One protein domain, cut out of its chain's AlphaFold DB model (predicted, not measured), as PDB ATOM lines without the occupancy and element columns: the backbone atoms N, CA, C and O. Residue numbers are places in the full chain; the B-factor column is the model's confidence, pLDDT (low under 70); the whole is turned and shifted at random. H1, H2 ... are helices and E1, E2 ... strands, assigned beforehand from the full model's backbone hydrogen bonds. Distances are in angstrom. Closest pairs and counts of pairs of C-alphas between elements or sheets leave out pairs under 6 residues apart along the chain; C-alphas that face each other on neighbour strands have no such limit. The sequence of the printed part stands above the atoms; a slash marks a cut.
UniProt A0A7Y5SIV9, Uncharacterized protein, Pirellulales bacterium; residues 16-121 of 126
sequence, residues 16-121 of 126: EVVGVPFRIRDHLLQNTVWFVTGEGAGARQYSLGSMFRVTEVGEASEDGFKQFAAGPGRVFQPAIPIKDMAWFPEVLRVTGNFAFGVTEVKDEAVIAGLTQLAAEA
ATOM      1  N   GLU A  16     212.609 339.387 259.323       49.62
ATOM      2  CA  GLU A  16     211.825 340.205 258.405       49.62
ATOM      3  C   GLU A  16     212.743 341.119 257.602       49.62
ATOM      4  O   GLU A  16     213.527 341.889 258.156       49.62
ATOM      5  N   VAL A  17     212.683 341.015 256.276       54.88
ATOM      6  CA  VAL A  17     213.491 341.842 255.375       54.88
ATOM      7  C   VAL A  17     212.613 342.961 254.833       54.88
ATOM      8  O   VAL A  17     211.590 342.692 254.204       54.88
ATOM      9  N   VAL A  18     212.988 344.217 255.092       52.44
ATOM     10  CA  VAL A  18     212.204 345.401 254.705       52.44
ATOM     11  C   VAL A  18     212.674 345.954 253.365       52.44
ATOM     12  O   VAL A  18     213.827 346.355 253.222       52.44
ATOM     13  N   GLY A  19     211.732 346.107 252.432       37.88
ATOM     14  CA  GLY A  19     211.843 346.981 251.263       37.88
ATOM     15  C   GLY A  19     210.772 348.082 251.246       37.88
ATOM     16  O   GLY A  19     209.915 348.043 250.381       37.88
ATOM     17  N   VAL A  20     210.806 349.051 252.181       30.53
ATOM     18  CA  VAL A  20     209.878 350.218 252.310       30.53
ATOM     19  C   VAL A  20     208.354 349.894 252.264       30.53
ATOM     20  O   VAL A  20     207.962 348.736 252.186       30.53
ATOM     21  N   PRO A  21     207.473 350.892 252.500       35.59
ATOM     22  CA  PRO A  21     206.599 350.968 253.686       35.59
ATOM     23  C   PRO A  21     205.710 349.731 253.947       35.59
ATOM     24  O   PRO A  21     205.057 349.199 253.051       35.59
ATOM     25  N   PHE A  22     205.624 349.325 255.217       50.03
ATOM     26  CA  PHE A  22     204.974 348.090 255.671       50.03
ATOM     27  C   PHE A  22     203.850 348.331 256.688       50.03
ATOM     28  O   PHE A  22     203.748 349.395 257.294       50.03
ATOM     29  N   ARG A  23     202.997 347.316 256.881       53.62
ATOM     30  CA  ARG A  23     201.990 347.269 257.954       53.62
ATOM     31  C   ARG A  23     202.502 346.372 259.076       53.62
ATOM     32  O   ARG A  23     202.757 345.197 258.830       53.62
ATOM     33  N   ILE A  24     202.624 346.920 260.278       57.88
ATOM     34  CA  ILE A  24     203.093 346.202 261.465       57.88
ATOM     35  C   ILE A  24     201.955 345.379 262.063       57.88
ATOM     36  O   ILE A  24     200.811 345.824 262.152       57.88
ATOM     37  N   ARG A  25     202.257 344.161 262.500       62.44
ATOM     38  CA  ARG A  25     201.371 343.360 263.350       62.44
ATOM     39  C   ARG A  25     202.139 342.963 264.608       62.44
ATOM     40  O   ARG A  25     203.361 342.887 264.569       62.44
ATOM     41  N   ASP A  26     201.431 342.626 265.683       62.75
ATOM     42  CA  ASP A  26     202.039 342.239 266.970       62.75
ATOM     43  C   ASP A  26     203.044 341.077 266.866       62.75
ATOM     44  O   ASP A  26     203.915 340.936 267.721       62.75
ATOM     45  N   HIS A  27     202.976 340.269 265.797       68.38
ATOM     46  CA  HIS A  27     203.929 339.185 265.541       68.38
ATOM     47  C   HIS A  27     205.361 339.652 265.253       68.38
ATOM     48  O   HIS A  27     206.253 338.813 265.239       68.38
ATOM     49  N   LEU A  28     205.577 340.947 264.999       70.12
ATOM     50  CA  LEU A  28     206.911 341.509 264.794       70.12
ATOM     51  C   LEU A  28     207.720 341.606 266.085       70.12
ATOM     52  O   LEU A  28     208.943 341.698 266.020       70.12
ATOM     53  N   LEU A  29     207.068 341.627 267.251       77.81
ATOM     54  CA  LEU A  29     207.771 341.724 268.525       77.81
ATOM     55  C   LEU A  29     208.775 340.577 268.664       77.81
ATOM     56  O   LEU A  29     208.429 339.418 268.463       77.81
ATOM     57  N   GLN A  30     210.000 340.916 269.073       75.62
ATOM     58  CA  GLN A  30     211.144 340.006 269.214       75.62
ATOM     59  C   GLN A  30     211.775 339.523 267.898       75.62
ATOM     60  O   GLN A  30     212.821 338.875 267.957       75.62
ATOM     61  N   ASN A  31     211.236 339.893 266.733       83.44
ATOM     62  CA  ASN A  31     211.873 339.598 265.450       83.44
ATOM     63  C   ASN A  31     213.030 340.560 265.173       83.44
ATOM     64  O   ASN A  31     213.082 341.689 265.676       83.44
ATOM     65  N   THR A  32     213.955 340.108 264.327       84.81
ATOM     66  CA  THR A  32     215.008 340.970 263.783       84.81
ATOM     67  C   THR A  32     214.620 341.423 262.386       84.81
ATOM     68  O   THR A  32     214.362 340.615 261.491       84.81
ATOM     69  N   VAL A  33     214.607 342.737 262.218       85.50
ATOM     70  CA  VAL A  33     214.330 343.410 260.961       85.50
ATOM     71  C   VAL A  33     215.645 343.771 260.286       85.50
ATOM     72  O   VAL A  33     216.489 344.429 260.893       85.50
ATOM     73  N   TRP A  34     215.805 343.382 259.022       88.62
ATOM     74  CA  TRP A  34     216.990 343.652 258.207       88.62
ATOM     75  C   TRP A  34     216.651 344.592 257.051       88.62
ATOM     76  O   TRP A  34     215.674 344.383 256.327       88.62
ATOM     77  N   PHE A  35     217.488 345.605 256.842       85.94
ATOM     78  CA  PHE A  35     217.345 346.566 255.752       85.94
ATOM     79  C   PHE A  35     218.319 346.249 254.635       85.94
ATOM     80  O   PHE A  35     219.535 346.414 254.775       85.94
ATOM     81  N   VAL A  36     217.753 345.838 253.505       86.38
ATOM     82  CA  VAL A  36     218.492 345.598 252.273       86.38
ATOM     83  C   VAL A  36     218.154 346.700 251.282       86.38
ATOM     84  O   VAL A  36     216.997 346.884 250.909       86.38
ATOM     85  N   THR A  37     219.176 347.410 250.820       82.00
ATOM     86  CA  THR A  37     219.029 348.449 249.801       82.00
ATOM     87  C   THR A  37     219.468 347.896 248.453       82.00
ATOM     88  O   THR A  37     220.565 347.353 248.325       82.00
ATOM     89  N   GLY A  38     218.599 348.031 247.450       82.81
ATOM     90  CA  GLY A  38     218.882 347.695 246.057       82.81
ATOM     91  C   GLY A  38     219.101 348.949 245.211       82.81
ATOM     92  O   GLY A  38     218.135 349.647 244.905       82.81
ATOM     93  N   GLU A  39     220.331 349.218 244.777       78.25
ATOM     94  CA  GLU A  39     220.684 350.412 243.992       78.25
ATOM     95  C   GLU A  39     221.048 350.079 242.539       78.25
ATOM     96  O   GLU A  39     221.591 349.017 242.233       78.25
ATOM     97  N   GLY A  40     220.765 351.013 241.626       72.75
ATOM     98  CA  GLY A  40     221.070 350.895 240.197       72.75
ATOM     99  C   GLY A  40     219.896 350.399 239.343       72.75
ATOM    100  O   GLY A  40     219.167 349.483 239.717       72.75
ATOM    101  N   ALA A  41     219.722 351.016 238.168       59.75
ATOM    102  CA  ALA A  41     218.635 350.718 237.227       59.75
ATOM    103  C   ALA A  41     218.874 349.461 236.361       59.75
ATOM    104  O   ALA A  41     217.945 348.972 235.727       59.75
ATOM    105  N   GLY A  42     220.112 348.956 236.318       68.81
ATOM    106  CA  GLY A  42     220.518 347.795 235.516       68.81
ATOM    107  C   GLY A  42     220.963 346.622 236.385       68.81
ATOM    108  O   GLY A  42     220.142 345.914 236.961       68.81
ATOM    109  N   ALA A  43     222.280 346.418 236.497       71.25
ATOM    110  CA  ALA A  43     222.875 345.398 237.360       71.25
ATOM    111  C   ALA A  43     222.721 345.773 238.844       71.25
ATOM    112  O   ALA A  43     223.696 346.157 239.490       71.25
ATOM    113  N   ARG A  44     221.491 345.664 239.363       79.62
ATOM    114  CA  ARG A  44     221.115 346.089 240.713       79.62
ATOM    115  C   ARG A  44     222.102 345.530 241.735       79.62
ATOM    116  O   ARG A  44     222.393 344.329 241.727       79.62
ATOM    117  N   GLN A  45     222.686 346.420 242.521       84.75
ATOM    118  CA  GLN A  45     223.580 346.095 243.622       84.75
ATOM    119  C   GLN A  45     222.745 346.006 244.886       84.75
ATOM    120  O   GLN A  45     221.845 346.819 245.070       84.75
ATOM    121  N   TYR A  46     223.019 345.007 245.717       87.44
ATOM    122  CA  TYR A  46     222.296 344.803 246.961       87.44
ATOM    123  C   TYR A  46     223.263 344.847 248.126       87.44
ATOM    124  O   TYR A  46     224.258 344.115 248.144       87.44
ATOM    125  N   SER A  47     222.927 345.693 249.090       88.00
ATOM    126  CA  SER A  47     223.742 345.941 250.268       88.00
ATOM    127  C   SER A  47     222.879 345.854 251.515       88.00
ATOM    128  O   SER A  47     221.758 346.363 251.542       88.00
ATOM    129  N   LEU A  48     223.412 345.231 252.558       89.31
ATOM    130  CA  LEU A  48     222.827 345.236 253.885       89.31
ATOM    131  C   LEU A  48     223.251 346.521 254.605       89.31
ATOM    132  O   LEU A  48     224.436 346.732 254.867       89.31
ATOM    133  N   GLY A  49     222.280 347.395 254.873       86.81
ATOM    134  CA  GLY A  49     222.522 348.731 255.421       86.81
ATOM    135  C   GLY A  49     222.347 348.812 256.933       86.81
ATOM    136  O   GLY A  49     223.125 349.473 257.612       86.81
ATOM    137  N   SER A  50     221.350 348.127 257.488       87.25
ATOM    138  CA  SER A  50     221.099 348.132 258.929       87.25
ATOM    139  C   SER A  50     220.257 346.939 259.367       87.25
ATOM    140  O   SER A  50     219.679 346.222 258.550       87.25
ATOM    141  N   MET A  51     220.188 346.733 260.677       88.69
ATOM    142  CA  MET A  51     219.262 345.809 261.321       88.69
ATOM    143  C   MET A  51     218.765 346.384 262.643       88.69
ATOM    144  O   MET A  51     219.470 347.171 263.273       88.69
ATOM    145  N   PHE A  52     217.587 345.980 263.106       86.31
ATOM    146  CA  PHE A  52     217.174 346.210 264.490       86.31
ATOM    147  C   PHE A  52     216.302 345.079 265.014       86.31
ATOM    148  O   PHE A  52     215.593 344.421 264.256       86.31
ATOM    149  N   ARG A  53     216.362 344.856 266.326       86.25
ATOM    150  CA  ARG A  53     215.462 343.933 267.015       86.25
ATOM    151  C   ARG A  53     214.229 344.703 267.446       86.25
ATOM    152  O   ARG A  53     214.353 345.709 268.140       86.25
ATOM    153  N   VAL A  54     213.053 344.249 267.038       85.19
ATOM    154  CA  VAL A  54     211.797 344.923 267.366       85.19
ATOM    155  C   VAL A  54     211.483 344.690 268.840       85.19
ATOM    156  O   VAL A  54     211.241 343.560 269.272       85.19
ATOM    157  N   THR A  55     211.473 345.762 269.623       85.88
ATOM    158  CA  THR A  55     211.076 345.734 271.040       85.88
ATOM    159  C   THR A  55     209.774 346.477 271.290       85.88
ATOM    160  O   THR A  55     209.158 346.286 272.333       85.88
ATOM    161  N   GLU A  56     209.356 347.308 270.342       81.62
ATOM    162  CA  GLU A  56     208.161 348.129 270.440       81.62
ATOM    163  C   GLU A  56     207.445 348.165 269.092       81.62
ATOM    164  O   GLU A  56     208.073 348.311 268.040       81.62
ATOM    165  N   VAL A  57     206.123 348.037 269.141       83.56
ATOM    166  CA  VAL A  57     205.216 348.249 268.015       83.56
ATOM    167  C   VAL A  57     204.067 349.128 268.489       83.56
ATOM    168  O   VAL A  57     203.628 349.004 269.632       83.56
ATOM    169  N   GLY A  58     203.568 350.010 267.631       79.31
ATOM    170  CA  GLY A  58     202.478 350.905 268.010       79.31
ATOM    171  C   GLY A  58     201.835 351.614 266.831       79.31
ATOM    172  O   GLY A  58     202.219 351.416 265.675       79.31
ATOM    173  N   GLU A  59     200.836 352.440 267.125       77.50
ATOM    174  CA  GLU A  59     200.231 353.339 266.146       77.50
ATOM    175  C   GLU A  59     201.136 354.554 265.943       77.50
ATOM    176  O   GLU A  59     201.604 355.166 266.903       77.50
ATOM    177  N   ALA A  60     201.404 354.892 264.686       72.88
ATOM    178  CA  ALA A  60     202.141 356.103 264.364       72.88
ATOM    179  C   ALA A  60     201.152 357.271 264.277       72.88
ATOM    180  O   ALA A  60     200.110 357.176 263.631       72.88
ATOM    181  N   SER A  61     201.484 358.380 264.933       64.69
ATOM    182  CA  SER A  61     200.694 359.617 264.921       64.69
ATOM    183  C   SER A  61     201.018 360.527 263.727       64.69
ATOM    184  O   SER A  61     200.626 361.690 263.718       64.69
ATOM    185  N   GLU A  62     201.780 360.029 262.751       68.31
ATOM    186  CA  GLU A  62     202.333 360.800 261.639       68.31
ATOM    187  C   GLU A  62     201.522 360.567 260.355       68.31
ATOM    188  O   GLU A  62     201.188 359.430 260.007       68.31
ATOM    189  N   ASP A  63     201.198 361.643 259.634       53.81
ATOM    190  CA  ASP A  63     200.392 361.557 258.415       53.81
ATOM    191  C   ASP A  63     201.084 360.680 257.358       53.81
ATOM    192  O   ASP A  63     202.166 360.986 256.860       53.81
ATOM    193  N   GLY A  64     200.436 359.569 256.999       61.41
ATOM    194  CA  GLY A  64     200.923 358.608 256.001       61.41
ATOM    195  C   GLY A  64     201.478 357.303 256.576       61.41
ATOM    196  O   GLY A  64     201.521 356.307 255.851       61.41
ATOM    197  N   PHE A  65     201.789 357.249 257.874       62.19
ATOM    198  CA  PHE A  65     202.204 356.026 258.559       62.19
ATOM    199  C   PHE A  65     201.181 355.670 259.629       62.19
ATOM    200  O   PHE A  65     200.932 356.431 260.550       62.19
ATOM    201  N   LYS A  66     200.559 354.494 259.510       66.44
ATOM    202  CA  LYS A  66     199.549 354.054 260.487       66.44
ATOM    203  C   LYS A  66     200.169 353.396 261.713       66.44
ATOM    204  O   LYS A  66     199.521 353.298 262.748       66.44
ATOM    205  N   GLN A  67     201.386 352.873 261.580       72.25
ATOM    206  CA  GLN A  67     202.024 352.034 262.587       72.25
ATOM    207  C   GLN A  67     203.542 352.200 262.537       72.25
ATOM    208  O   GLN A  67     204.091 352.469 261.466       72.25
ATOM    209  N   PHE A  68     204.209 351.987 263.670       78.44
ATOM    210  CA  PHE A  68     205.666 351.952 263.768       78.44
ATOM    211  C   PHE A  68     206.146 350.656 264.423       78.44
ATOM    212  O   PHE A  68     205.419 350.013 265.182       78.44
ATOM    213  N   ALA A  69     207.392 350.298 264.122       81.69
ATOM    214  CA  ALA A  69     208.183 349.369 264.911       81.69
ATOM    215  C   ALA A  69     209.512 350.027 265.242       81.69
ATOM    216  O   ALA A  69     210.115 350.688 264.392       81.69
ATOM    217  N   ALA A  70     209.955 349.837 266.473       81.00
ATOM    218  CA  ALA A  70     211.188 350.402 266.975       81.00
ATOM    219  C   ALA A  70     211.906 349.402 267.876       81.00
ATOM    220  O   ALA A  70     211.328 348.458 268.424       81.00
ATOM    221  N   GLY A  71     213.201 349.627 268.026       86.56
ATOM    222  CA  GLY A  71     214.018 348.901 268.971       86.56
ATOM    223  C   GLY A  71     215.503 349.097 268.717       86.56
ATOM    224  O   GLY A  71     215.891 349.852 267.818       86.56
ATOM    225  N   PRO A  72     216.351 348.459 269.535       86.00
ATOM    226  CA  PRO A  72     217.791 348.567 269.409       86.00
ATOM    227  C   PRO A  72     218.238 348.036 268.049       86.00
ATOM    228  O   PRO A  72     217.960 346.896 267.671       86.00
ATOM    229  N   GLY A  73     218.951 348.888 267.321       87.00
ATOM    230  CA  GLY A  73     219.430 348.605 265.982       87.00
ATOM    231  C   GLY A  73     220.858 349.043 265.760       87.00
ATOM    232  O   GLY A  73     221.472 349.717 266.588       87.00
ATOM    233  N   ARG A  74     221.392 348.625 264.619       85.81
ATOM    234  CA  ARG A  74     222.742 348.928 264.179       85.81
ATOM    235  C   ARG A  74     222.758 349.185 262.690       85.81
ATOM    236  O   ARG A  74     222.043 348.548 261.922       85.81
ATOM    237  N   VAL A  75     223.595 350.136 262.310       87.69
ATOM    238  CA  VAL A  75     223.859 350.490 260.922       87.69
ATOM    239  C   VAL A  75     225.203 349.889 260.550       87.69
ATOM    240  O   VAL A  75     226.183 350.049 261.279       87.69
ATOM    241  N   PHE A  76     225.245 349.195 259.423       86.00
ATOM    242  CA  PHE A  76     226.478 348.721 258.825       86.00
ATOM    243  C   PHE A  76     227.076 349.868 258.014       86.00
ATOM    244  O   PHE A  76     226.496 350.304 257.017       86.00
ATOM    245  N   GLN A  77     228.217 350.392 258.464       84.81
ATOM    246  CA  GLN A  77     228.924 351.464 257.775       84.81
ATOM    247  C   GLN A  77     230.409 351.099 257.606       84.81
ATOM    248  O   GLN A  77     231.147 351.110 258.592       84.81
ATOM    249  N   PRO A  78     230.864 350.786 256.374       86.00
ATOM    250  CA  PRO A  78     230.094 350.798 255.122       86.00
ATOM    251  C   PRO A  78     229.013 349.701 255.072       86.00
ATOM    252  O   PRO A  78     229.122 348.687 255.759       86.00
ATOM    253  N   ALA A  79     227.979 349.907 254.249       86.62
ATOM    254  CA  ALA A  79     226.964 348.882 254.005       86.62
ATOM    255  C   ALA A  79     227.621 347.626 253.411       86.62
ATOM    256  O   ALA A  79     228.520 347.734 252.573       86.62
ATOM    257  N   ILE A  80     227.178 346.443 253.836       90.62
ATOM    258  CA  ILE A  80     227.812 345.173 253.461       90.62
ATOM    259  C   ILE A  80     227.241 344.709 252.116       90.62
ATOM    260  O   ILE A  80     226.035 344.473 252.039       90.62
ATOM    261  N   PRO A  81     228.046 344.541 251.053       91.50
ATOM    262  CA  PRO A  81     227.561 343.981 249.795       91.50
ATOM    263  C   PRO A  81     227.134 342.525 249.998       91.50
ATOM    264  O   PRO A  81     227.924 341.703 250.457       91.50
ATOM    265  N   ILE A  82     225.890 342.198 249.646       91.12
ATOM    266  CA  ILE A  82     225.343 340.842 249.828       91.12
ATOM    267  C   ILE A  82     225.058 340.123 248.511       91.12
ATOM    268  O   ILE A  82     224.833 338.921 248.516       91.12
ATOM    269  N   LYS A  83     225.098 340.829 247.377       88.31
ATOM    270  CA  LYS A  83     224.739 340.286 246.058       88.31
ATOM    271  C   LYS A  83     225.505 339.018 245.669       88.31
ATOM    272  O   LYS A  83     224.915 338.115 245.082       88.31
ATOM    273  N   ASP A  84     226.796 338.972 245.984       90.25
ATOM    274  CA  ASP A  84     227.690 337.880 245.584       90.25
ATOM    275  C   ASP A  84     227.728 336.735 246.614       90.25
ATOM    276  O   ASP A  84     228.467 335.763 246.452       90.25
ATOM    277  N   MET A  85     226.922 336.825 247.679       92.00
ATOM    278  CA  MET A  85     226.823 335.778 248.692       92.00
ATOM    279  C   MET A  85     226.041 334.579 248.146       92.00
ATOM    280  O   MET A  85     225.004 334.735 247.503       92.00
ATOM    281  N   ALA A  86     226.490 333.363 248.465       92.94
ATOM    282  CA  ALA A  86     225.886 332.128 247.952       92.94
ATOM    283  C   ALA A  86     224.396 331.964 248.317       92.94
ATOM    284  O   ALA A  86     223.639 331.359 247.562       92.94
ATOM    285  N   TRP A  87     223.970 332.524 249.454       90.75
ATOM    286  CA  TRP A  87     222.584 332.507 249.934       90.75
ATOM    287  C   TRP A  87     221.733 333.671 249.392       90.75
ATOM    288  O   TRP A  87     220.520 333.689 249.582       90.75
ATOM    289  N   PHE A  88     222.314 334.648 248.691       90.62
ATOM    290  CA  PHE A  88     221.571 335.816 248.209       90.62
ATOM    291  C   PHE A  88     220.488 335.518 247.154       90.62
ATOM    292  O   PHE A  88     219.417 336.128 247.225       90.62
ATOM    293  N   PRO A  89     220.671 334.577 246.202       90.88
ATOM    294  CA  PRO A  89     219.595 334.196 245.284       90.88
ATOM    295  C   PRO A  89     218.328 333.733 246.014       90.88
ATOM    296  O   PRO A  89     217.214 333.977 245.549       90.88
ATOM    297  N   GLU A  90     218.501 333.121 247.184       88.94
ATOM    298  CA  GLU A  90     217.405 332.658 248.020       88.94
ATOM    299  C   GLU A  90     216.651 333.827 248.661       88.94
ATOM    300  O   GLU A  90     215.424 333.820 248.669       88.94
ATOM    301  N   VAL A  91     217.350 334.900 249.055       87.12
ATOM    302  CA  VAL A  91     216.725 336.159 249.511       87.12
ATOM    303  C   VAL A  91     215.760 336.688 248.460       87.12
ATOM    304  O   VAL A  91     214.614 337.001 248.772       87.12
ATOM    305  N   LEU A  92     216.196 336.771 247.202       87.75
ATOM    306  CA  LEU A  92     215.352 337.248 246.106       87.75
ATOM    307  C   LEU A  92     214.125 336.354 245.905       87.75
ATOM    308  O   LEU A  92     213.025 336.863 245.677       87.75
ATOM    309  N   ARG A  93     214.299 335.033 246.028       88.88
ATOM    310  CA  ARG A  93     213.217 334.052 245.913       88.88
ATOM    311  C   ARG A  93     212.172 334.228 247.015       88.88
ATOM    312  O   ARG A  93     210.986 334.314 246.704       88.88
ATOM    313  N   VAL A  94     212.595 334.300 248.278       84.19
ATOM    314  CA  VAL A  94     211.678 334.362 249.433       84.19
ATOM    315  C   VAL A  94     211.039 335.737 249.612       84.19
ATOM    316  O   VAL A  94     209.905 335.814 250.068       84.19
ATOM    317  N   THR A  95     211.716 336.814 249.202       82.31
ATOM    318  CA  THR A  95     211.193 338.195 249.276       82.31
ATOM    319  C   THR A  95     210.423 338.633 248.028       82.31
ATOM    320  O   THR A  95     209.946 339.766 247.956       82.31
ATOM    321  N   GLY A  96     210.330 337.776 247.004       83.69
ATOM    322  CA  GLY A  96     209.712 338.133 245.727       83.69
ATOM    323  C   GLY A  96     210.392 339.333 245.058       83.69
ATOM    324  O   GLY A  96     209.709 340.244 244.592       83.69
ATOM    325  N   ASN A  97     211.730 339.369 245.050       81.44
ATOM    326  CA  ASN A  97     212.539 340.514 244.604       81.44
ATOM    327  C   ASN A  97     212.178 341.834 245.310       81.44
ATOM    328  O   ASN A  97     212.206 342.897 244.684       81.44
ATOM    329  N   PHE A  98     211.819 341.770 246.594       78.50
ATOM    330  CA  PHE A  98     211.394 342.918 247.402       78.50
ATOM    331  C   PHE A  98     210.130 343.631 246.887       78.50
ATOM    332  O   PHE A  98     209.863 344.769 247.267       78.50
ATOM    333  N   ALA A  99     209.327 342.987 246.031       72.50
ATOM    334  CA  ALA A  99     208.147 343.611 245.426       72.50
ATOM    335  C   ALA A  99     207.019 343.918 246.431       72.50
ATOM    336  O   ALA A  99     206.134 344.718 246.131       72.50
ATOM    337  N   PHE A 100     207.039 343.283 247.606       68.62
ATOM    338  CA  PHE A 100     205.957 343.337 248.596       68.62
ATOM    339  C   PHE A 100     206.321 344.092 249.881       68.62
ATOM    340  O   PHE A 100     205.536 344.104 250.828       68.62
ATOM    341  N   GLY A 101     207.490 344.734 249.918       71.75
ATOM    342  CA  GLY A 101     207.980 345.410 251.114       71.75
ATOM    343  C   GLY A 101     208.468 344.421 252.167       71.75
ATOM    344  O   GLY A 101     209.316 343.577 251.871       71.75
ATOM    345  N   VAL A 102     207.978 344.546 253.403       73.12
ATOM    346  CA  VAL A 102     208.367 343.644 254.499       73.12
ATOM    347  C   VAL A 102     207.919 342.226 254.224       73.12
ATOM    348  O   VAL A 102     206.728 341.960 254.069       73.12
ATOM    349  N   THR A 103     208.892 341.322 254.193       79.00
ATOM    350  CA  THR A 103     208.648 339.900 253.995       79.00
ATOM    351  C   THR A 103     209.293 339.088 255.103       79.00
ATOM    352  O   THR A 103     210.479 339.250 255.395       79.00
ATOM    353  N   GLU A 104     208.497 338.198 255.689       81.62
ATOM    354  CA  GLU A 104     208.959 337.198 256.641       81.62
ATOM    355  C   GLU A 104     209.828 336.156 255.923       81.62
ATOM    356  O   GLU A 104     209.412 335.533 254.943       81.62
ATOM    357  N   VAL A 105     211.038 335.952 256.424       82.38
ATOM    358  CA  VAL A 105     212.011 334.981 255.943       82.38
ATOM    359  C   VAL A 105     212.172 333.894 256.997       82.38
ATOM    360  O   VAL A 105     212.604 334.147 258.119       82.38
ATOM    361  N   LYS A 106     211.823 332.667 256.602       80.69
ATOM    362  CA  LYS A 106     211.971 331.439 257.406       80.69
ATOM    363  C   LYS A 106     213.056 330.510 256.874       80.69
ATOM    364  O   LYS A 106     213.259 329.434 257.423       80.69
ATOM    365  N   ASP A 107     213.692 330.890 255.770       85.50
ATOM    366  CA  ASP A 107     214.721 330.076 255.141       85.50
ATOM    367  C   ASP A 107     215.999 330.093 255.986       85.50
ATOM    368  O   ASP A 107     216.604 331.145 256.198       85.50
ATOM    369  N   GLU A 108     216.404 328.921 256.476       84.38
ATOM    370  CA  GLU A 108     217.529 328.780 257.402       84.38
ATOM    371  C   GLU A 108     218.859 329.245 256.799       84.38
ATOM    372  O   GLU A 108     219.687 329.803 257.517       84.38
ATOM    373  N   ALA A 109     219.070 329.067 255.490       86.31
ATOM    374  CA  ALA A 109     220.314 329.470 254.840       86.31
ATOM    375  C   ALA A 109     220.426 330.997 254.764       86.31
ATOM    376  O   ALA A 109     221.496 331.556 255.021       86.31
ATOM    377  N   VAL A 110     219.316 331.680 254.470       86.94
ATOM    378  CA  VAL A 110     219.256 333.147 254.511       86.94
ATOM    379  C   VAL A 110     219.447 333.659 255.937       86.94
ATOM    380  O   VAL A 110     220.225 334.589 256.154       86.94
ATOM    381  N   ILE A 111     218.780 333.035 256.913       86.44
ATOM    382  CA  ILE A 111     218.884 333.412 258.329       86.44
ATOM    383  C   ILE A 111     220.324 333.279 258.821       86.44
ATOM    384  O   ILE A 111     220.864 334.216 259.416       86.44
ATOM    385  N   ALA A 112     220.965 332.145 258.538       85.94
ATOM    386  CA  ALA A 112     222.351 331.893 258.899       85.94
ATOM    387  C   ALA A 112     223.299 332.901 258.235       85.94
ATOM    388  O   ALA A 112     224.164 333.458 258.909       85.94
ATOM    389  N   GLY A 113     223.101 333.192 256.945       88.69
ATOM    390  CA  GLY A 113     223.913 334.154 256.201       88.69
ATOM    391  C   GLY A 113     223.853 335.573 256.769       88.69
ATOM    392  O   GLY A 113     224.891 336.189 257.007       88.69
ATOM    393  N   LEU A 114     222.651 336.081 257.049       87.75
ATOM    394  CA  LEU A 114     222.464 337.401 257.664       87.75
ATOM    395  C   LEU A 114     223.046 337.457 259.080       87.75
ATOM    396  O   LEU A 114     223.740 338.410 259.438       87.75
ATOM    397  N   THR A 115     222.812 336.405 259.864       87.38
ATOM    398  CA  THR A 115     223.315 336.292 261.236       87.38
ATOM    399  C   THR A 115     224.839 336.293 261.277       87.38
ATOM    400  O   THR A 115     225.436 336.987 262.099       87.38
ATOM    401  N   GLN A 116     225.479 335.575 260.350       88.06
ATOM    402  CA  GLN A 116     226.930 335.557 260.216       88.06
ATOM    403  C   GLN A 116     227.485 336.951 259.903       88.06
ATOM    404  O   GLN A 116     228.427 337.385 260.562       88.06
ATOM    405  N   LEU A 117     226.881 337.683 258.959       88.31
ATOM    406  CA  LEU A 117     227.318 339.044 258.627       88.31
ATOM    407  C   LEU A 117     227.201 340.002 259.816       88.31
ATOM    408  O   LEU A 117     228.079 340.838 260.033       88.31
ATOM    409  N   ALA A 118     226.139 339.875 260.611       85.56
ATOM    410  CA  ALA A 118     226.012 340.643 261.841       85.56
ATOM    411  C   ALA A 118     227.118 340.294 262.842       85.56
ATOM    412  O   ALA A 118     227.762 341.215 263.350       85.56
ATOM    413  N   ALA A 119     227.384 339.006 263.069       84.94
ATOM    414  CA  ALA A 119     228.431 338.545 263.980       84.94
ATOM    415  C   ALA A 119     229.828 339.027 263.560       84.94
ATOM    416  O   ALA A 119     230.582 339.527 264.393       84.94
ATOM    417  N   GLU A 120     230.156 338.953 262.267       83.62
ATOM    418  CA  GLU A 120     231.429 339.434 261.708       83.62
ATOM    419  C   GLU A 120     231.600 340.949 261.865       83.62
ATOM    420  O   GLU A 120     232.699 341.433 262.134       83.62
ATOM    421  N   ALA A 121     230.503 341.700 261.781       79.75
ATOM    422  CA  ALA A 121     230.480 343.128 262.075       79.75
ATOM    423  C   ALA A 121     230.451 343.445 263.591       79.75
ATOM    424  O   ALA A 121     230.279 344.606 263.962       79.75
TER     425      ALA A 121
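What this domain is: This is residues 16 to 121 of the 126 residues of an uncharacterized protein of Pirellulales bacterium (UniProt A0A7Y5SIV9). A strongly twisted sheet of five strands has H2 across one face and short H1 beside its E7 edge; beyond the other ends of E3 and E6, the small hairpin E4 and E5 makes one end of the longest axis. The printed part has 106 residues, with seven strands and two helices in the order E1 E2 E3 E4 E5 E6 H1 E7 H2, class mixed. The sheet runs E6, E3, E2, E1, E7 and is mixed. The whole is compact, with a radius of gyration of the C-alphas of 13.8 A and spans of 39 by 31 by 26 A.

Where its parts are: Find C-alpha 16 at (211.825, 340.205, 258.405), where E1, residues 16 to 18, begins. E2, residues 32 to 39, covers 22.7 A; E3, 45 to 53, covers 24.9 A; E6, 73 to 81, covers 18.7 A and bends by 84 degrees at residue 78. E7 is 103 to 105, E4 56 to 59, E5 67 to 70 and H1 88 to 94. H2, 108 to 120, runs 18.0 A to C-alpha 120 at (231.429, 339.434, 261.708).

How they stand to each other: E3 is antiparallel to E2, N 35 to O 50 at 2.8 A, and to E6, N 76 to O 49 at 2.8 A. E1 is parallel to E2, N 34 to O 16 at 2.9 A, and antiparallel to E7, N 17 to O 103 at 3.0 A. H2 is on the sheet at a height of 8.8 A, over E3 and across the strands, at 83 degrees to E3 on the local plane. H1 is on the sheet, over none of its strands. H1 and H2 only just touch, with 3 pairs of C-alphas within 8 A, by residue 110 of H2 alone; the closest are Val 91 and Val 110, 6.4 A. In the hairpin E4 and E5, look for N 68 and O 58 at 2.9 A. In H1 and H2 every O i to N i+4 pair is within hydrogen-bond range.

The domain as a whole: The farthest C-alphas, Ser 61 and Ala 86, are 41.0 A apart. The printed part has no cut; the link E1 to E2 is long. Look for pLDDT under 70 at 16 to 27, 41 to 42, 61 to 66 and 100.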